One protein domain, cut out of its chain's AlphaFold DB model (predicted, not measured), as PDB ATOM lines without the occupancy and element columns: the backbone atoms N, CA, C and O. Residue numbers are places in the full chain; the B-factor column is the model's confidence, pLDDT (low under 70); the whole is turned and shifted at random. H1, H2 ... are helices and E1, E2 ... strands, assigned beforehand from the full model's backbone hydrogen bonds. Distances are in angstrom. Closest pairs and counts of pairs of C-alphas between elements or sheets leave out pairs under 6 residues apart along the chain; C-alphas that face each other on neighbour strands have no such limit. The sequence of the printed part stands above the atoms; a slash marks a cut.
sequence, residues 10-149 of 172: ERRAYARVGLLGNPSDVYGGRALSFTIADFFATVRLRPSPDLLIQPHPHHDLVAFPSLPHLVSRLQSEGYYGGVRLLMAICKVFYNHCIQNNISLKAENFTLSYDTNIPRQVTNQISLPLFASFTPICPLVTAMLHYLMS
ATOM      1  N   GLU A  10     178.103 198.102 158.228       79.31
ATOM      2  CA  GLU A  10     177.630 196.768 158.613       79.31
ATOM      3  C   GLU A  10     177.889 196.524 160.105       79.31
ATOM      4  O   GLU A  10     179.000 196.728 160.600       79.31
ATOM      5  N   ARG A  11     176.870 196.061 160.834       80.38
ATOM      6  CA  ARG A  11     177.006 195.587 162.219       80.38
ATOM      7  C   ARG A  11     176.291 194.264 162.408       80.38
ATOM      8  O   ARG A  11     175.237 194.028 161.828       80.38
ATOM      9  N   ARG A  12     176.861 193.418 163.261       74.50
ATOM     10  CA  ARG A  12     176.319 192.103 163.608       74.50
ATOM     11  C   ARG A  12     175.944 192.073 165.078       74.50
ATOM     12  O   ARG A  12     176.662 192.645 165.894       74.50
ATOM     13  N   ALA A  13     174.859 191.387 165.419       71.44
ATOM     14  CA  ALA A  13     174.635 190.942 166.786       71.44
ATOM     15  C   ALA A  13     174.281 189.478 166.852       71.44
ATOM     16  O   ALA A  13     173.581 188.946 166.000       71.44
ATOM     17  N   TYR A  14     174.747 188.880 167.931       71.62
ATOM     18  CA  TYR A  14     174.631 187.467 168.200       71.62
ATOM     19  C   TYR A  14     173.359 187.175 168.987       71.62
ATOM     20  O   TYR A  14     172.931 187.967 169.833       71.62
ATOM     21  N   ALA A  15     172.760 186.024 168.702       65.06
ATOM     22  CA  ALA A  15     171.615 185.525 169.435       65.06
ATOM     23  C   ALA A  15     171.999 185.264 170.893       65.06
ATOM     24  O   ALA A  15     173.122 184.862 171.203       65.06
ATOM     25  N   ARG A  16     171.040 185.471 171.794       66.62
ATOM     26  CA  ARG A  16     171.171 185.147 173.213       66.62
ATOM     27  C   ARG A  16     170.112 184.137 173.600       66.62
ATOM     28  O   ARG A  16     168.953 184.285 173.220       66.62
ATOM     29  N   VAL A  17     170.515 183.147 174.381       66.81
ATOM     30  CA  VAL A  17     169.628 182.134 174.947       66.81
ATOM     31  C   VAL A  17     169.646 182.254 176.462       66.81
ATOM     32  O   VAL A  17     170.711 182.288 177.080       66.81
ATOM     33  N   GLY A  18     168.459 182.344 177.060       66.38
ATOM     34  CA  GLY A  18     168.301 182.280 178.511       66.38
ATOM     35  C   GLY A  18     168.560 180.863 179.018       66.38
ATOM     36  O   GLY A  18     167.928 179.924 178.547       66.38
ATOM     37  N   LEU A  19     169.481 180.714 179.972       68.44
ATOM     38  CA  LEU A  19     169.717 179.452 180.677       68.44
ATOM     39  C   LEU A  19     168.797 179.331 181.897       68.44
ATOM     40  O   LEU A  19     168.170 178.299 182.104       68.44
ATOM     41  N   LEU A  20     168.738 180.382 182.720       70.00
ATOM     42  CA  LEU A  20     168.010 180.393 183.989       70.00
ATOM     43  C   LEU A  20     167.450 181.781 184.282       70.00
ATOM     44  O   LEU A  20     168.007 182.798 183.869       70.00
ATOM     45  N   GLY A  21     166.373 181.808 185.063       63.00
ATOM     46  CA  GLY A  21     165.813 183.035 185.616       63.00
ATOM     47  C   GLY A  21     164.534 183.525 184.947       63.00
ATOM     48  O   GLY A  21     163.992 184.514 185.412       63.00
ATOM     49  N   ASN A  22     163.991 182.833 183.947       62.66
ATOM     50  CA  ASN A  22     162.663 183.137 183.403       62.66
ATOM     51  C   ASN A  22     161.622 182.189 184.040       62.66
ATOM     52  O   ASN A  22     161.896 180.986 184.082       62.66
ATOM     53  N   PRO A  23     160.482 182.663 184.596       62.66
ATOM     54  CA  PRO A  23     159.935 184.032 184.592       62.66
ATOM     55  C   PRO A  23     160.363 184.911 185.772       62.66
ATOM     56  O   PRO A  23     159.863 186.024 185.926       62.66
ATOM     57  N   SER A  24     161.257 184.427 186.640       65.81
ATOM     58  CA  SER A  24     161.667 185.167 187.844       65.81
ATOM     59  C   SER A  24     162.242 186.561 187.555       65.81
ATOM     60  O   SER A  24     162.121 187.452 188.386       65.81
ATOM     61  N   ASP A  25     162.803 186.789 186.370       65.06
ATOM     62  CA  ASP A  25     163.361 188.056 185.908       65.06
ATOM     63  C   ASP A  25     162.312 189.146 185.674       65.06
ATOM     64  O   ASP A  25     162.645 190.335 185.744       65.06
ATOM     65  N   VAL A  26     161.053 188.762 185.447       64.94
ATOM     66  CA  VAL A  26     159.899 189.672 185.403       64.94
ATOM     67  C   VAL A  26     159.552 190.190 186.805       64.94
ATOM     68  O   VAL A  26     159.060 191.305 186.943       64.94
ATOM     69  N   TYR A  27     159.888 189.432 187.851       77.25
ATOM     70  CA  TYR A  27     159.606 189.754 189.256       77.25
ATOM     71  C   TYR A  27     160.844 190.253 190.020       77.25
ATOM     72  O   TYR A  27     160.946 190.077 191.232       77.25
ATOM     73  N   GLY A  28     161.813 190.853 189.320       71.12
ATOM     74  CA  GLY A  28     163.038 191.390 189.932       71.12
ATOM     75  C   GLY A  28     164.138 190.353 190.197       71.12
ATOM     76  O   GLY A  28     165.165 190.675 190.790       71.12
ATOM     77  N   GLY A  29     163.963 189.111 189.741       72.31
ATOM     78  CA  GLY A  29     165.010 188.094 189.733       72.31
ATOM     79  C   GLY A  29     166.128 188.395 188.728       72.31
ATOM     80  O   GLY A  29     165.992 189.204 187.806       72.31
ATOM     81  N   ARG A  30     167.265 187.713 188.890       72.12
ATOM     82  CA  ARG A  30     168.388 187.783 187.943       72.12
ATOM     83  C   ARG A  30     168.243 186.688 186.887       72.12
ATOM     84  O   ARG A  30     167.972 185.541 187.233       72.12
ATOM     85  N   ALA A  31     168.472 187.036 185.624       67.50
ATOM     86  CA  ALA A  31     168.532 186.081 184.521       67.50
ATOM     87  C   ALA A  31     169.984 185.788 184.133       67.50
ATOM     88  O   ALA A  31     170.809 186.698 184.059       67.50
ATOM     89  N   LEU A  32     170.275 184.522 183.846       73.31
ATOM     90  CA  LEU A  32     171.531 184.080 183.252       73.31
ATOM     91  C   LEU A  32     171.280 183.726 181.786       73.31
ATOM     92  O   LEU A  32     170.392 182.929 181.481       73.31
ATOM     93  N   SER A  33     172.061 184.311 180.880       70.00
ATOM     94  CA  SER A  33     171.951 184.071 179.438       70.00
ATOM     95  C   SER A  33     173.326 183.924 178.799       70.00
ATOM     96  O   SER A  33     174.294 184.516 179.277       70.00
ATOM     97  N   PHE A  34     173.397 183.152 177.717       70.44
ATOM     98  CA  PHE A  34     174.606 182.970 176.916       70.44
ATOM     99  C   PHE A  34     174.391 183.482 175.498       70.44
ATOM    100  O   PHE A  34     173.306 183.339 174.934       70.44
ATOM    101  N   THR A  35     175.431 184.064 174.909       71.06
ATOM    102  CA  THR A  35     175.472 184.382 173.479       71.06
ATOM    103  C   THR A  35     175.868 183.148 172.679       71.06
ATOM    104  O   THR A  35     176.836 182.480 173.040       71.06
ATOM    105  N   ILE A  36     175.176 182.879 171.574       71.12
ATOM    106  CA  ILE A  36     175.553 181.825 170.627       71.12
ATOM    107  C   ILE A  36     176.234 182.485 169.432       71.12
ATOM    108  O   ILE A  36     175.621 183.307 168.756       71.12
ATOM    109  N   ALA A  37     177.498 182.140 169.181       74.00
ATOM    110  CA  ALA A  37     178.293 182.750 168.113       74.00
ATOM    111  C   ALA A  37     177.784 182.388 166.706       74.00
ATOM    112  O   ALA A  37     177.831 183.221 165.802       74.00
ATOM    113  N   ASP A  38     177.248 181.177 166.538       76.25
ATOM    114  CA  ASP A  38     176.795 180.663 165.239       76.25
ATOM    115  C   ASP A  38     175.503 181.326 164.744       76.25
ATOM    116  O   ASP A  38     175.237 181.359 163.542       76.25
ATOM    117  N   PHE A  39     174.712 181.897 165.657       73.88
ATOM    118  CA  PHE A  39     173.463 182.578 165.336       73.88
ATOM    119  C   PHE A  39     173.619 184.087 165.499       73.88
ATOM    120  O   PHE A  39     173.887 184.586 166.590       73.88
ATOM    121  N   PHE A  40     173.405 184.836 164.423       73.62
ATOM    122  CA  PHE A  40     173.542 186.281 164.384       73.62
ATOM    123  C   PHE A  40     172.579 186.938 163.388       73.62
ATOM    124  O   PHE A  40     172.120 186.352 162.407       73.62
ATOM    125  N   ALA A  41     172.299 188.210 163.645       77.06
ATOM    126  CA  ALA A  41     171.629 189.114 162.731       77.06
ATOM    127  C   ALA A  41     172.618 190.195 162.290       77.06
ATOM    128  O   ALA A  41     173.284 190.824 163.115       77.06
ATOM    129  N   THR A  42     172.702 190.418 160.985       80.88
ATOM    130  CA  THR A  42     173.517 191.454 160.361       80.88
ATOM    131  C   THR A  42     172.612 192.580 159.892       80.88
ATOM    132  O   THR A  42     171.613 192.347 159.222       80.88
ATOM    133  N   VAL A  43     172.966 193.813 160.225       82.44
ATOM    134  CA  VAL A  43     172.267 195.022 159.796       82.44
ATOM    135  C   VAL A  43     173.226 195.854 158.957       82.44
ATOM    136  O   VAL A  43     174.374 196.072 159.344       82.44
ATOM    137  N   ARG A  44     172.748 196.316 157.805       82.94
ATOM    138  CA  ARG A  44     173.499 197.120 156.845       82.94
ATOM    139  C   ARG A  44     172.765 198.426 156.590       82.94
ATOM    140  O   ARG A  44     171.617 198.404 156.141       82.94
ATOM    141  N   LEU A  45     173.443 199.539 156.845       83.62
ATOM    142  CA  LEU A  45     172.986 200.878 156.494       83.62
ATOM    143  C   LEU A  45     173.797 201.382 155.310       83.62
ATOM    144  O   LEU A  45     175.020 201.255 155.297       83.62
ATOM    145  N   ARG A  46     173.112 201.963 154.329       83.94
ATOM    146  CA  ARG A  46     173.744 202.652 153.201       83.94
ATOM    147  C   ARG A  46     173.094 204.018 153.014       83.94
ATOM    148  O   ARG A  46     171.870 204.088 153.132       83.94
ATOM    149  N   PRO A  47     173.856 205.069 152.685       83.31
ATOM    150  CA  PRO A  47     173.271 206.344 152.296       83.31
ATOM    151  C   PRO A  47     172.386 206.174 151.066       83.31
ATOM    152  O   PRO A  47     172.698 205.404 150.157       83.31
ATOM    153  N   SER A  48     171.243 206.852 151.076       82.44
ATOM    154  CA  SER A  48     170.198 206.745 150.057       82.44
ATOM    155  C   SER A  48     169.440 208.069 149.976       82.44
ATOM    156  O   SER A  48     169.304 208.720 151.010       82.44
ATOM    157  N   PRO A  49     168.927 208.477 148.799       83.75
ATOM    158  CA  PRO A  49     168.107 209.683 148.683       83.75
ATOM    159  C   PRO A  49     166.835 209.601 149.536       83.75
ATOM    160  O   PRO A  49     166.447 210.594 150.143       83.75
ATOM    161  N   ASP A  50     166.248 208.407 149.653       86.31
ATOM    162  CA  ASP A  50     165.039 208.137 150.432       86.31
ATOM    163  C   ASP A  50     165.322 207.206 151.618       86.31
ATOM    164  O   ASP A  50     166.208 206.342 151.553       86.31
ATOM    165  N   LEU A  51     164.553 207.370 152.704       86.00
ATOM    166  CA  LEU A  51     164.572 206.474 153.862       86.00
ATOM    167  C   LEU A  51     163.835 205.176 153.509       86.00
ATOM    168  O   LEU A  51     162.605 205.129 153.514       86.00
ATOM    169  N   LEU A  52     164.588 204.114 153.230       87.44
ATOM    170  CA  LEU A  52     164.036 202.826 152.813       87.44
ATOM    171  C   LEU A  52     164.366 201.739 153.835       87.44
ATOM    172  O   LEU A  52     165.526 201.515 154.163       87.44
ATOM    173  N   ILE A  53     163.358 201.002 154.297       86.50
ATOM    174  CA  ILE A  53     163.575 199.761 155.049       86.50
ATOM    175  C   ILE A  53     163.354 198.607 154.080       86.50
ATOM    176  O   ILE A  53     162.221 198.314 153.700       86.50
ATOM    177  N   GLN A  54     164.443 197.973 153.660       85.69
ATOM    178  CA  GLN A  54     164.410 196.883 152.701       85.69
ATOM    179  C   GLN A  54     163.900 195.603 153.391       85.69
ATOM    180  O   GLN A  54     164.555 195.121 154.322       85.69
ATOM    181  N   PRO A  55     162.752 195.043 152.959       84.12
ATOM    182  CA  PRO A  55     162.234 193.801 153.516       84.12
ATOM    183  C   PRO A  55     163.165 192.634 153.188       84.12
ATOM    184  O   PRO A  55     163.769 192.581 152.112       84.12
ATOM    185  N   HIS A  56     163.267 191.678 154.109       81.19
ATOM    186  CA  HIS A  56     164.043 190.472 153.871       81.19
ATOM    187  C   HIS A  56     163.281 189.529 152.928       81.19
ATOM    188  O   HIS A  56     162.148 189.157 153.249       81.19
ATOM    189  N   PRO A  57     163.893 189.049 151.829       77.81
ATOM    190  CA  PRO A  57     163.199 188.281 150.791       77.81
ATOM    191  C   PRO A  57     162.565 186.984 151.306       77.81
ATOM    192  O   PRO A  57     161.562 186.540 150.768       77.81
ATOM    193  N   HIS A  58     163.118 186.389 152.365       75.69
ATOM    194  CA  HIS A  58     162.584 185.156 152.948       75.69
ATOM    195  C   HIS A  58     161.784 185.369 154.237       75.69
ATOM    196  O   HIS A  58     160.963 184.523 154.582       75.69
ATOM    197  N   HIS A  59     161.997 186.466 154.968       73.06
ATOM    198  CA  HIS A  59     161.403 186.641 156.304       73.06
ATOM    199  C   HIS A  59     160.279 187.676 156.336       73.06
ATOM    200  O   HIS A  59     159.423 187.598 157.210       73.06
ATOM    201  N   ASP A  60     160.246 188.598 155.375       76.12
ATOM    202  CA  ASP A  60     159.188 189.594 155.216       76.12
ATOM    203  C   ASP A  60     158.517 189.396 153.854       76.12
ATOM    204  O   ASP A  60     158.560 190.261 152.978       76.12
ATOM    205  N   LEU A  61     157.928 188.213 153.650       74.81
ATOM    206  CA  LEU A  61     157.170 187.933 152.435       74.81
ATOM    207  C   LEU A  61     155.931 188.830 152.390       74.81
ATOM    208  O   LEU A  61     155.060 188.760 153.255       74.81
ATOM    209  N   VAL A  62     155.864 189.665 151.357       74.94
ATOM    210  CA  VAL A  62     154.709 190.525 151.049       74.94
ATOM    211  C   VAL A  62     153.886 189.995 149.877       74.94
ATOM    212  O   VAL A  62     152.761 190.431 149.660       74.94
ATOM    213  N   ALA A  63     154.434 189.030 149.138       81.88
ATOM    214  CA  ALA A  63     153.788 188.371 148.018       81.88
ATOM    215  C   ALA A  63     153.797 186.860 148.251       81.88
ATOM    216  O   ALA A  63     154.823 186.279 148.609       81.88
ATOM    217  N   PHE A  64     152.644 186.231 148.039       85.94
ATOM    218  CA  PHE A  64     152.448 184.798 148.220       85.94
ATOM    219  C   PHE A  64     151.783 184.218 146.971       85.94
ATOM    220  O   PHE A  64     150.928 184.880 146.384       85.94
ATOM    221  N   PRO A  65     152.129 182.982 146.571       87.62
ATOM    222  CA  PRO A  65     151.554 182.363 145.379       87.62
ATOM    223  C   PRO A  65     150.072 181.992 145.553       87.62
ATOM    224  O   PRO A  65     149.345 181.896 144.569       87.62
ATOM    225  N   SER A  66     149.606 181.761 146.786       92.50
ATOM    226  CA  SER A  66     148.209 181.429 147.083       92.50
ATOM    227  C   SER A  66     147.842 181.719 148.545       92.50
ATOM    228  O   SER A  66     148.714 181.815 149.413       92.50
ATOM    229  N   LEU A  67     146.539 181.824 148.836       90.19
ATOM    230  CA  LEU A  67     146.026 182.038 150.195       90.19
ATOM    231  C   LEU A  67     146.385 180.897 151.175       90.19
ATOM    232  O   LEU A  67     146.803 181.206 152.290       90.19
ATOM    233  N   PRO A  68     146.315 179.599 150.804       92.62
ATOM    234  CA  PRO A  68     146.774 178.524 151.687       92.62
ATOM    235  C   PRO A  68     148.257 178.641 152.055       92.62
ATOM    236  O   PRO A  68     148.626 178.400 153.203       92.62
ATOM    237  N   HIS A  69     149.103 179.067 151.108       87.12
ATOM    238  CA  HIS A  69     150.524 179.288 151.372       87.12
ATOM    239  C   HIS A  69     150.739 180.440 152.361       87.12
ATOM    240  O   HIS A  69     151.592 180.332 153.240       87.12
ATOM    241  N   LEU A  70     149.956 181.522 152.259       86.69
ATOM    242  CA  LEU A  70     149.956 182.595 153.256       86.69
ATOM    243  C   LEU A  70     149.590 182.049 154.644       86.69
ATOM    244  O   LEU A  70     150.356 182.234 155.583       86.69
ATOM    245  N   VAL A  71     148.462 181.343 154.778       88.00
ATOM    246  CA  VAL A  71     147.987 180.825 156.077       88.00
ATOM    247  C   VAL A  71     149.002 179.871 156.710       88.00
ATOM    248  O   VAL A  71     149.310 180.018 157.890       88.00
ATOM    249  N   SER A  72     149.569 178.945 155.932       86.06
ATOM    250  CA  SER A  72     150.603 178.024 156.419       86.06
ATOM    251  C   SER A  72     151.830 178.778 156.938       86.06
ATOM    252  O   SER A  72     152.307 178.490 158.037       86.06
ATOM    253  N   ARG A  73     152.283 179.807 156.210       81.69
ATOM    254  CA  ARG A  73     153.395 180.659 156.647       81.69
ATOM    255  C   ARG A  73     153.085 181.419 157.932       81.69
ATOM    256  O   ARG A  73     153.930 181.495 158.818       81.69
ATOM    257  N   LEU A  74     151.881 181.976 158.038       82.19
ATOM    258  CA  LEU A  74     151.440 182.712 159.222       82.19
ATOM    259  C   LEU A  74     151.314 181.801 160.450       82.19
ATOM    260  O   LEU A  74     151.591 182.242 161.561       82.19
ATOM    261  N   GLN A  75     150.937 180.534 160.262       81.56
ATOM    262  CA  GLN A  75     150.890 179.542 161.339       81.56
ATOM    263  C   GLN A  75     152.286 179.139 161.828       81.56
ATOM    264  O   GLN A  75     152.464 178.931 163.025       81.56
ATOM    265  N   SER A  76     153.270 179.034 160.930       73.88
ATOM    266  CA  SER A  76     154.625 178.605 161.291       73.88
ATOM    267  C   SER A  76     155.509 179.741 161.815       73.88
ATOM    268  O   SER A  76     156.255 179.550 162.769       73.88
ATOM    269  N   GLU A  77     155.451 180.918 161.188       69.69
ATOM    270  CA  GLU A  77     156.385 182.030 161.432       69.69
ATOM    271  C   GLU A  77     155.710 183.275 162.031       69.69
ATOM    272  O   GLU A  77     156.391 184.214 162.449       69.69
ATOM    273  N   GLY A  78     154.378 183.276 162.122       75.50
ATOM    274  CA  GLY A  78     153.594 184.392 162.631       75.50
ATOM    275  C   GLY A  78     153.322 185.485 161.595       75.50
ATOM    276  O   GLY A  78     153.709 185.417 160.432       75.50
ATOM    277  N   TYR A  79     152.634 186.531 162.051       72.25
ATOM    278  CA  TYR A  79     152.199 187.666 161.225       72.25
ATOM    279  C   TYR A  79     153.261 188.752 161.064       72.25
ATOM    280  O   TYR A  79     153.103 189.672 160.262       72.25
ATOM    281  N   TYR A  80     154.315 188.705 161.879       69.31
ATOM    282  CA  TYR A  80     155.209 189.832 162.070       69.31
ATOM    283  C   TYR A  80     156.635 189.498 161.659       69.31
ATOM    284  O   TYR A  80     157.299 188.632 162.223       69.31
ATOM    285  N   GLY A  81     157.099 190.259 160.676       71.50
ATOM    286  CA  GLY A  81     158.448 190.196 160.157       71.50
ATOM    287  C   GLY A  81     159.451 191.075 160.915       71.50
ATOM    288  O   GLY A  81     159.115 191.755 161.889       71.50
ATOM    289  N   GLY A  82     160.708 191.065 160.469       73.38
ATOM    290  CA  GLY A  82     161.768 191.891 161.059       73.38
ATOM    291  C   GLY A  82     161.594 193.384 160.771       73.38
ATOM    292  O   GLY A  82     161.966 194.205 161.606       73.38
ATOM    293  N   VAL A  83     160.932 193.750 159.667       81.12
ATOM    294  CA  VAL A  83     160.676 195.160 159.298       81.12
ATOM    295  C   VAL A  83     159.940 195.925 160.401       81.12
ATOM    296  O   VAL A  83     160.323 197.049 160.724       81.12
ATOM    297  N   ARG A  84     158.927 195.319 161.040       78.56
ATOM    298  CA  ARG A  84     158.177 195.973 162.132       78.56
ATOM    299  C   ARG A  84     159.074 196.299 163.323       78.56
ATOM    300  O   ARG A  84     158.926 197.355 163.933       78.56
ATOM    301  N   LEU A  85     160.003 195.401 163.642       76.56
ATOM    302  CA  LEU A  85     160.948 195.587 164.735       76.56
ATOM    303  C   LEU A  85     161.959 196.688 164.407       76.56
ATOM    304  O   LEU A  85     162.202 197.550 165.246       76.56
ATOM    305  N   LEU A  86     162.472 196.721 163.173       78.44
ATOM    306  CA  LEU A  86     163.344 197.801 162.706       78.44
ATOM    307  C   LEU A  86     162.640 199.165 162.788       78.44
ATOM    308  O   LEU A  86     163.188 200.095 163.371       78.44
ATOM    309  N   MET A  87     161.400 199.270 162.297       81.19
ATOM    310  CA  MET A  87     160.595 200.497 162.387       81.19
ATOM    311  C   MET A  87     160.380 200.952 163.835       81.19
ATOM    312  O   MET A  87     160.531 202.134 164.147       81.19
ATOM    313  N   ALA A  88     160.044 200.018 164.730       77.06
ATOM    314  CA  ALA A  88     159.846 200.318 166.143       77.06
ATOM    315  C   ALA A  88     161.130 200.850 166.796       77.06
ATOM    316  O   ALA A  88     161.078 201.837 167.531       77.06
ATOM    317  N   ILE A  89     162.283 200.246 166.493       75.75
ATOM    318  CA  ILE A  89     163.570 200.697 167.027       75.75
ATOM    319  C   ILE A  89     163.935 202.075 166.474       75.75
ATOM    320  O   ILE A  89     164.305 202.939 167.264       75.75
ATOM    321  N   CYS A  90     163.763 202.327 165.170       80.50
ATOM    322  CA  CYS A  90     163.987 203.653 164.584       80.50
ATOM    323  C   CYS A  90     163.159 204.730 165.301       80.50
ATOM    324  O   CYS A  90     163.685 205.786 165.644       80.50
ATOM    325  N   LYS A  91     161.882 204.445 165.596       81.94
ATOM    326  CA  LYS A  91     161.005 205.355 166.346       81.94
ATOM    327  C   LYS A  91     161.523 205.619 167.762       81.94
ATOM    328  O   LYS A  91     161.605 206.772 168.176       81.94
ATOM    329  N   VAL A  92     161.855 204.567 168.514       78.69
ATOM    330  CA  VAL A  92     162.362 204.699 169.893       78.69
ATOM    331  C   VAL A  92     163.690 205.458 169.911       78.69
ATOM    332  O   VAL A  92     163.870 206.352 170.733       78.69
ATOM    333  N   PHE A  93     164.588 205.152 168.976       77.62
ATOM    334  CA  PHE A  93     165.874 205.823 168.826       77.62
ATOM    335  C   PHE A  93     165.713 207.313 168.504       77.62
ATOM    336  O   PHE A  93     166.336 208.154 169.147       77.62
ATOM    337  N   TYR A  94     164.841 207.650 167.552       79.88
ATOM    338  CA  TYR A  94     164.561 209.037 167.187       79.88
ATOM    339  C   TYR A  94     163.987 209.830 168.369       79.88
ATOM    340  O   TYR A  94     164.489 210.905 168.700       79.88
ATOM    341  N   ASN A  95     163.007 209.256 169.075       78.88
ATOM    342  CA  ASN A  95     162.435 209.862 170.277       78.88
ATOM    343  C   ASN A  95     163.496 210.091 171.361       78.88
ATOM    344  O   ASN A  95     163.518 211.151 171.983       78.88
ATOM    345  N   HIS A  96     164.394 209.124 171.564       76.31
ATOM    346  CA  HIS A  96     165.497 209.257 172.509       76.31
ATOM    347  C   HIS A  96     166.451 210.395 172.114       76.31
ATOM    348  O   HIS A  96     166.874 211.160 172.976       76.31
ATOM    349  N   CYS A  97     166.777 210.546 170.828       77.06
ATOM    350  CA  CYS A  97     167.649 211.631 170.369       77.06
ATOM    351  C   CYS A  97     167.025 213.006 170.622       77.06
ATOM    352  O   CYS A  97     167.699 213.879 171.161       77.06
ATOM    353  N   ILE A  98     165.729 213.169 170.333       80.75
ATOM    354  CA  ILE A  98     164.995 214.407 170.630       80.75
ATOM    355  C   ILE A  98     164.999 214.700 172.133       80.75
ATOM    356  O   ILE A  98     165.327 215.810 172.539       80.75
ATOM    357  N   GLN A  99     164.674 213.709 172.969       81.25
ATOM    358  CA  GLN A  99     164.616 213.880 174.426       81.25
ATOM    359  C   GLN A  99     165.966 214.271 175.040       81.25
ATOM    360  O   GLN A  99     165.999 214.968 176.050       81.25
ATOM    361  N   ASN A 100     167.072 213.838 174.431       78.75
ATOM    362  CA  ASN A 100     168.426 214.131 174.896       78.75
ATOM    363  C   ASN A 100     169.089 215.301 174.144       78.75
ATOM    364  O   ASN A 100     170.286 215.519 174.318       78.75
ATOM    365  N   ASN A 101     168.345 216.049 173.319       80.06
ATOM    366  CA  ASN A 101     168.861 217.153 172.494       80.06
ATOM    367  C   ASN A 101     170.051 216.758 171.593       80.06
ATOM    368  O   ASN A 101     170.966 217.547 171.356       80.06
ATOM    369  N   ILE A 102     170.048 215.525 171.083       79.44
ATOM    370  CA  ILE A 102     171.074 215.017 170.171       79.44
ATOM    371  C   ILE A 102     170.685 215.388 168.737       79.44
ATOM    372  O   ILE A 102     169.659 214.933 168.231       79.44
ATOM    373  N   SER A 103     171.518 216.192 168.070       74.50
ATOM    374  CA  SER A 103     171.312 216.565 166.666       74.50
ATOM    375  C   SER A 103     171.608 215.383 165.737       74.50
ATOM    376  O   SER A 103     172.688 214.791 165.799       74.50
ATOM    377  N   LEU A 104     170.642 215.032 164.887       74.38
ATOM    378  CA  LEU A 104     170.752 213.960 163.897       74.38
ATOM    379  C   LEU A 104     171.065 214.545 162.518       74.38
ATOM    380  O   LEU A 104     170.515 215.580 162.142       74.38
ATOM    381  N   LYS A 105     171.911 213.858 161.739       73.75
ATOM    382  CA  LYS A 105     172.128 214.204 160.327       73.75
ATOM    383  C   LYS A 105     170.803 214.106 159.561       73.75
ATOM    384  O   LYS A 105     170.039 213.165 159.759       73.75
ATOM    385  N   ALA A 106     170.559 215.062 158.665       69.50
ATOM    386  CA  ALA A 106     169.360 215.113 157.821       69.50
ATOM    387  C   ALA A 106     169.414 214.150 156.615       69.50
ATOM    388  O   ALA A 106     168.547 214.190 155.746       69.50
ATOM    389  N   GLU A 107     170.449 213.314 156.535       77.81
ATOM    390  CA  GLU A 107     170.657 212.385 155.431       77.81
ATOM    391  C   GLU A 107     169.789 211.135 155.588       77.81
ATOM    392  O   GLU A 107     169.744 210.501 156.647       77.81
ATOM    393  N   ASN A 108     169.137 210.751 154.497       84.19
ATOM    394  CA  ASN A 108     168.364 209.525 154.426       84.19
ATOM    395  C   ASN A 108     169.276 208.295 154.255       84.19
ATOM    396  O   ASN A 108     170.448 208.383 153.877       84.19
ATOM    397  N   PHE A 109     168.736 207.116 154.564       86.19
ATOM    398  CA  PHE A 109     169.468 205.858 154.458       86.19
ATOM    399  C   PHE A 109     168.559 204.694 154.079       86.19
ATOM    400  O   PHE A 109     167.375 204.651 154.399       86.19
ATOM    401  N   THR A 110     169.148 203.703 153.421       85.31
ATOM    402  CA  THR A 110     168.546 202.390 153.231       85.31
ATOM    403  C   THR A 110     169.025 201.450 154.328       85.31
ATOM    404  O   THR A 110     170.226 201.226 154.492       85.31
ATOM    405  N   LEU A 111     168.075 200.873 155.057       85.62
ATOM    406  CA  LEU A 111     168.283 199.868 156.084       85.62
ATOM    407  C   LEU A 111     167.940 198.489 155.526       85.62
ATOM    408  O   LEU A 111     166.803 198.233 155.143       85.62
ATOM    409  N   SER A 112     168.910 197.585 155.524       85.75
ATOM    410  CA  SER A 112     168.698 196.174 155.194       85.75
ATOM    411  C   SER A 112     169.192 195.302 156.339       85.75
ATOM    412  O   SER A 112     170.110 195.685 157.066       85.75
ATOM    413  N   TYR A 113     168.575 194.144 156.523       83.06
ATOM    414  CA  TYR A 113     168.989 193.187 157.539       83.06
ATOM    415  C   TYR A 113     169.029 191.785 156.948       83.06
ATOM    416  O   TYR A 113     168.339 191.515 155.971       83.06
ATOM    417  N   ASP A 114     169.840 190.925 157.544       83.19
ATOM    418  CA  ASP A 114     169.957 189.501 157.251       83.19
ATOM    419  C   ASP A 114     170.089 188.754 158.583       83.19
ATOM    420  O   ASP A 114     170.634 189.296 159.549       83.19
ATOM    421  N   THR A 115     169.545 187.549 158.691       78.06
ATOM    422  CA  THR A 115     169.542 186.795 159.948       78.06
ATOM    423  C   THR A 115     169.528 185.302 159.690       78.06
ATOM    424  O   THR A 115     168.699 184.802 158.940       78.06
ATOM    425  N   ASN A 116     170.393 184.576 160.391       77.81
ATOM    426  CA  ASN A 116     170.354 183.113 160.439       77.81
ATOM    427  C   ASN A 116     169.721 182.589 161.746       77.81
ATOM    428  O   ASN A 116     169.654 181.382 161.962       77.81
ATOM    429  N   ILE A 117     169.259 183.490 162.624       74.25
ATOM    430  CA  ILE A 117     168.607 183.142 163.890       74.25
ATOM    431  C   ILE A 117     167.251 182.471 163.597       74.25
ATOM    432  O   ILE A 117     166.397 183.091 162.950       74.25
ATOM    433  N   PRO A 118     167.010 181.240 164.084       68.56
ATOM    434  CA  PRO A 118     165.765 180.529 163.833       68.56
ATOM    435  C   PRO A 118     164.584 181.223 164.522       68.56
ATOM    436  O   PRO A 118     164.612 181.514 165.719       68.56
ATOM    437  N   ARG A 119     163.507 181.462 163.766       62.00
ATOM    438  CA  ARG A 119     162.222 181.945 164.291       62.00
ATOM    439  C   ARG A 119     161.402 180.745 164.740       62.00
ATOM    440  O   ARG A 119     160.624 180.210 163.961       62.00
ATOM    441  N   GLN A 120     161.591 180.284 165.970       54.28
ATOM    442  CA  GLN A 120     160.682 179.285 166.529       54.28
ATOM    443  C   GLN A 120     159.564 179.979 167.302       54.28
ATOM    444  O   GLN A 120     159.788 180.556 168.365       54.28
ATOM    445  N   VAL A 121     158.346 179.900 166.760       43.53
ATOM    446  CA  VAL A 121     157.121 180.062 167.542       43.53
ATOM    447  C   VAL A 121     156.980 178.769 168.340       43.53
ATOM    448  O   VAL A 121     156.787 177.690 167.784       43.53
ATOM    449  N   THR A 122     157.205 178.849 169.645       38.81
ATOM    450  CA  THR A 122     157.161 177.699 170.547       38.81
ATOM    451  C   THR A 122     155.776 177.061 170.517       38.81
ATOM    452  O   THR A 122     154.841 177.635 171.063       38.81
ATOM    453  N   ASN A 123     155.651 175.868 169.935       38.66
ATOM    454  CA  ASN A 123     154.474 175.020 170.136       38.66
ATOM    455  C   ASN A 123     154.794 173.605 170.633       38.66
ATOM    456  O   ASN A 123     153.856 172.831 170.781       38.66
ATOM    457  N   GLN A 124     156.053 173.236 170.926       40.34
ATOM    458  CA  GLN A 124     156.356 171.858 171.365       40.34
ATOM    459  C   GLN A 124     157.544 171.645 172.317       40.34
ATOM    460  O   GLN A 124     157.977 170.509 172.479       40.34
ATOM    461  N   ILE A 125     158.076 172.659 173.004       40.28
ATOM    462  CA  ILE A 125     159.161 172.401 173.968       40.28
ATOM    463  C   ILE A 125     158.839 173.063 175.304       40.28
ATOM    464  O   ILE A 125     158.773 174.283 175.413       40.28
ATOM    465  N   SER A 126     158.664 172.233 176.330       38.34
ATOM    466  CA  SER A 126     158.560 172.566 177.756       38.34
ATOM    467  C   SER A 126     159.885 173.074 178.351       38.34
ATOM    468  O   SER A 126     160.194 172.827 179.513       38.34
ATOM    469  N   LEU A 127     160.682 173.793 177.559       36.38
ATOM    470  CA  LEU A 127     161.859 174.524 178.001       36.38
ATOM    471  C   LEU A 127     161.708 175.958 177.497       36.38
ATOM    472  O   LEU A 127     161.525 176.152 176.293       36.38
ATOM    473  N   PRO A 128     161.790 176.966 178.379       41.91
ATOM    474  CA  PRO A 128     161.755 178.365 177.993       41.91
ATOM    475  C   PRO A 128     163.087 178.733 177.327       41.91
ATOM    476  O   PRO A 128     163.871 179.512 177.862       41.91
ATOM    477  N   LEU A 129     163.364 178.179 176.142       40.47
ATOM    478  CA  LEU A 129     164.426 178.656 175.268       40.47
ATOM    479  C   LEU A 129     163.925 179.943 174.604       40.47
ATOM    480  O   LEU A 129     163.632 180.007 173.413       40.47
ATOM    481  N   PHE A 130     163.775 180.994 175.409       43.50
ATOM    482  CA  PHE A 130     163.603 182.336 174.888       43.50
ATOM    483  C   PHE A 130     164.931 182.724 174.240       43.50
ATOM    484  O   PHE A 130     165.833 183.256 174.895       43.50
ATOM    485  N   ALA A 131     165.053 182.457 172.939       39.81
ATOM    486  CA  ALA A 131     165.902 183.256 172.076       39.81
ATOM    487  C   ALA A 131     165.305 184.667 172.110       39.81
ATOM    488  O   ALA A 131     164.403 185.009 171.345       39.81
ATOM    489  N   SER A 132     165.705 185.453 173.108       44.25
ATOM    490  CA  SER A 132     165.212 186.811 173.279       44.25
ATOM    491  C   SER A 132     165.781 187.623 172.127       44.25
ATOM    492  O   SER A 132     166.949 188.014 172.112       44.25
ATOM    493  N   PHE A 133     164.930 187.811 171.118       46.22
ATOM    494  CA  PHE A 133     165.143 188.685 169.979       46.22
ATOM    495  C   PHE A 133     165.677 190.025 170.477       46.22
ATOM    496  O   PHE A 133     164.932 190.875 170.955       46.22
ATOM    497  N   THR A 134     166.980 190.233 170.346       47.78
ATOM    498  CA  THR A 134     167.576 191.552 170.539       47.78
ATOM    499  C   THR A 134     168.389 191.953 169.309       47.78
ATOM    500  O   THR A 134     169.579 192.235 169.415       47.78
ATOM    501  N   PRO A 135     167.743 192.124 168.133       50.97
ATOM    502  CA  PRO A 135     168.328 192.911 167.044       50.97
ATOM    503  C   PRO A 135     168.390 194.413 167.385       50.97
ATOM    504  O   PRO A 135     168.762 195.228 166.546       50.97
ATOM    505  N   ILE A 136     168.058 194.786 168.626       50.28
ATOM    506  CA  ILE A 136     168.140 196.141 169.172       50.28
ATOM    507  C   ILE A 136     169.601 196.605 169.263       50.28
ATOM    508  O   ILE A 136     169.915 197.714 168.848       50.28
ATOM    509  N   CYS A 137     170.515 195.758 169.747       52.09
ATOM    510  CA  CYS A 137     171.909 196.154 169.966       52.09
ATOM    511  C   CYS A 137     172.679 196.534 168.675       52.09
ATOM    512  O   CYS A 137     173.221 197.637 168.627       52.09
ATOM    513  N   PRO A 138     172.687 195.724 167.596       54.47
ATOM    514  CA  PRO A 138     173.468 196.035 166.398       54.47
ATOM    515  C   PRO A 138     172.862 197.182 165.596       54.47
ATOM    516  O   PRO A 138     173.607 197.977 165.029       54.47
ATOM    517  N   LEU A 139     171.527 197.281 165.553       57.31
ATOM    518  CA  LEU A 139     170.836 198.346 164.839       57.31
ATOM    519  C   LEU A 139     171.144 199.692 165.482       57.31
ATOM    520  O   LEU A 139     171.511 200.621 164.773       57.31
ATOM    521  N   VAL A 140     171.064 199.793 166.811       58.56
ATOM    522  CA  VAL A 140     171.345 201.061 167.484       58.56
ATOM    523  C   VAL A 140     172.823 201.435 167.362       58.56
ATOM    524  O   VAL A 140     173.120 202.592 167.087       58.56
ATOM    525  N   THR A 141     173.761 200.484 167.455       57.22
ATOM    526  CA  THR A 141     175.185 200.767 167.200       57.22
ATOM    527  C   THR A 141     175.435 201.215 165.759       57.22
ATOM    528  O   THR A 141     176.207 202.145 165.533       57.22
ATOM    529  N   ALA A 142     174.789 200.585 164.774       58.94
ATOM    530  CA  ALA A 142     174.936 200.963 163.373       58.94
ATOM    531  C   ALA A 142     174.321 202.341 163.085       58.94
ATOM    532  O   ALA A 142     174.947 203.153 162.407       58.94
ATOM    533  N   MET A 143     173.143 202.631 163.650       61.38
ATOM    534  CA  MET A 143     172.479 203.932 163.544       61.38
ATOM    535  C   MET A 143     173.265 205.035 164.244       61.38
ATOM    536  O   MET A 143     173.432 206.098 163.667       61.38
ATOM    537  N   LEU A 144     173.806 204.786 165.439       58.72
ATOM    538  CA  LEU A 144     174.694 205.727 166.125       58.72
ATOM    539  C   LEU A 144     175.934 206.022 165.282       58.72
ATOM    540  O   LEU A 144     176.264 207.180 165.063       58.72
ATOM    541  N   HIS A 145     176.597 204.993 164.755       59.97
ATOM    542  CA  HIS A 145     177.793 205.188 163.938       59.97
ATOM    543  C   HIS A 145     177.497 205.945 162.633       59.97
ATOM    544  O   HIS A 145     178.294 206.778 162.212       59.97
ATOM    545  N   TYR A 146     176.350 205.674 162.006       58.97
ATOM    546  CA  TYR A 146     175.926 206.341 160.777       58.97
ATOM    547  C   TYR A 146     175.475 207.794 161.025       58.97
ATOM    548  O   TYR A 146     175.913 208.713 160.338       58.97
ATOM    549  N   LEU A 147     174.646 208.029 162.046       58.59
ATOM    550  CA  LEU A 147     174.031 209.332 162.321       58.59
ATOM    551  C   LEU A 147     174.942 210.282 163.113       58.59
ATOM    552  O   LEU A 147     174.745 211.490 163.042       58.59
ATOM    553  N   MET A 148     175.946 209.776 163.840       53.06
ATOM    554  CA  MET A 148     176.813 210.582 164.720       53.06
ATOM    555  C   MET A 148     178.224 210.820 164.168       53.06
ATOM    556  O   MET A 148     179.126 211.153 164.938       53.06
ATOM    557  N   SER A 149     178.429 210.663 162.854       45.78
ATOM    558  CA  SER A 149     179.760 210.546 162.236       45.78
ATOM    559  C   SER A 149     180.759 211.702 162.481       45.78
ATOM    560  O   SER A 149     181.913 211.520 162.111       45.78
TER     561      SER A 149
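AT A GLANCE: This is residues 10 to 149 of the 172 residues of an uncharacterized protein of Arundo donax (UniProt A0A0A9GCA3). A twisted three-stranded sheet has H4 packed along E1 and E2, while H3 slants over E3 and crosses close to the start of H4. E1 and E2 run on past E3 as a two-stranded extension with the short H1 at its far end, and H2 lies off the sheet, after a long link. The printed part has 140 residues with four named helices and three named strands, in the order E1 H1 E2 H2 H3 E3 H4; the antiparallel sheet runs E1 E2 E3, and the class is mixed, helices and strands. It is only just compact, close to loose, with a radius of gyration of the C-alphas of 17.3 A and spans of 48 by 46 by 27 A.

HOW THE PARTS SIT: E1, residues 10 to 20, is an edge strand and the antiparallel neighbour of E2, residues 32 to 47, with N 13 and O 41 at 2.8 A. E2 bends by 73 degrees at residue 38. H1, residues 24 to 27, and H2, residues 67 to 77, are not on the sheet and touch no helix. H3, residues 82 to 99, is on the sheet at a height of 12.1 A, over E3, residues 109 to 115, and slantwise to it at 46 degrees on the local plane, which is fitted to just 6 C-alphas. E3 is the antiparallel neighbour of E2, with N 44 and O 112 at 2.8 A; residues 52 to 53 pair parallel with residues 110 to 111 of E3. H4, residues 136 to 147, is on the sheet at a height of 7.5 A, over E1 and only just over E2, with 3 C-alphas falling on E2; it runs along E1 at 10 degrees on the local plane. The closest C-alphas of E1 and H4, those of Ala 13 and Pro 138, are 5.2 A apart. H3, with residues 86 to 93 alone, touches H4 at a steep tilt of 57 degrees, the same way; their closest C-alphas, of Ile 89 and Ile 136, are 6.8 A apart. H3 and H4 on one face of the sheet make two layers. In H2, H3 and H4 every O i to N i+4 pair is within hydrogen-bond range; H1 is too short for one.

IN THESE COORDINATES: E1 begins at C-alpha 10 (177.630, 196.768, 158.613) and is 31.7 A long; E2 is 38.2 A, H3 25.9 A, E3 19.8 A. H4 is 16.0 A long and ends at C-alpha 147 (174.031, 209.332, 162.321).

THE WHOLE: The C-alphas farthest apart, of Pro 68 and Asn 101, are 49.1 A apart. The printed part has no cut; the links E2 to H2 and E3 to H4 are long. Mean pLDDT of the printed part is 71.2, with residues 118 to 149 among those under 70.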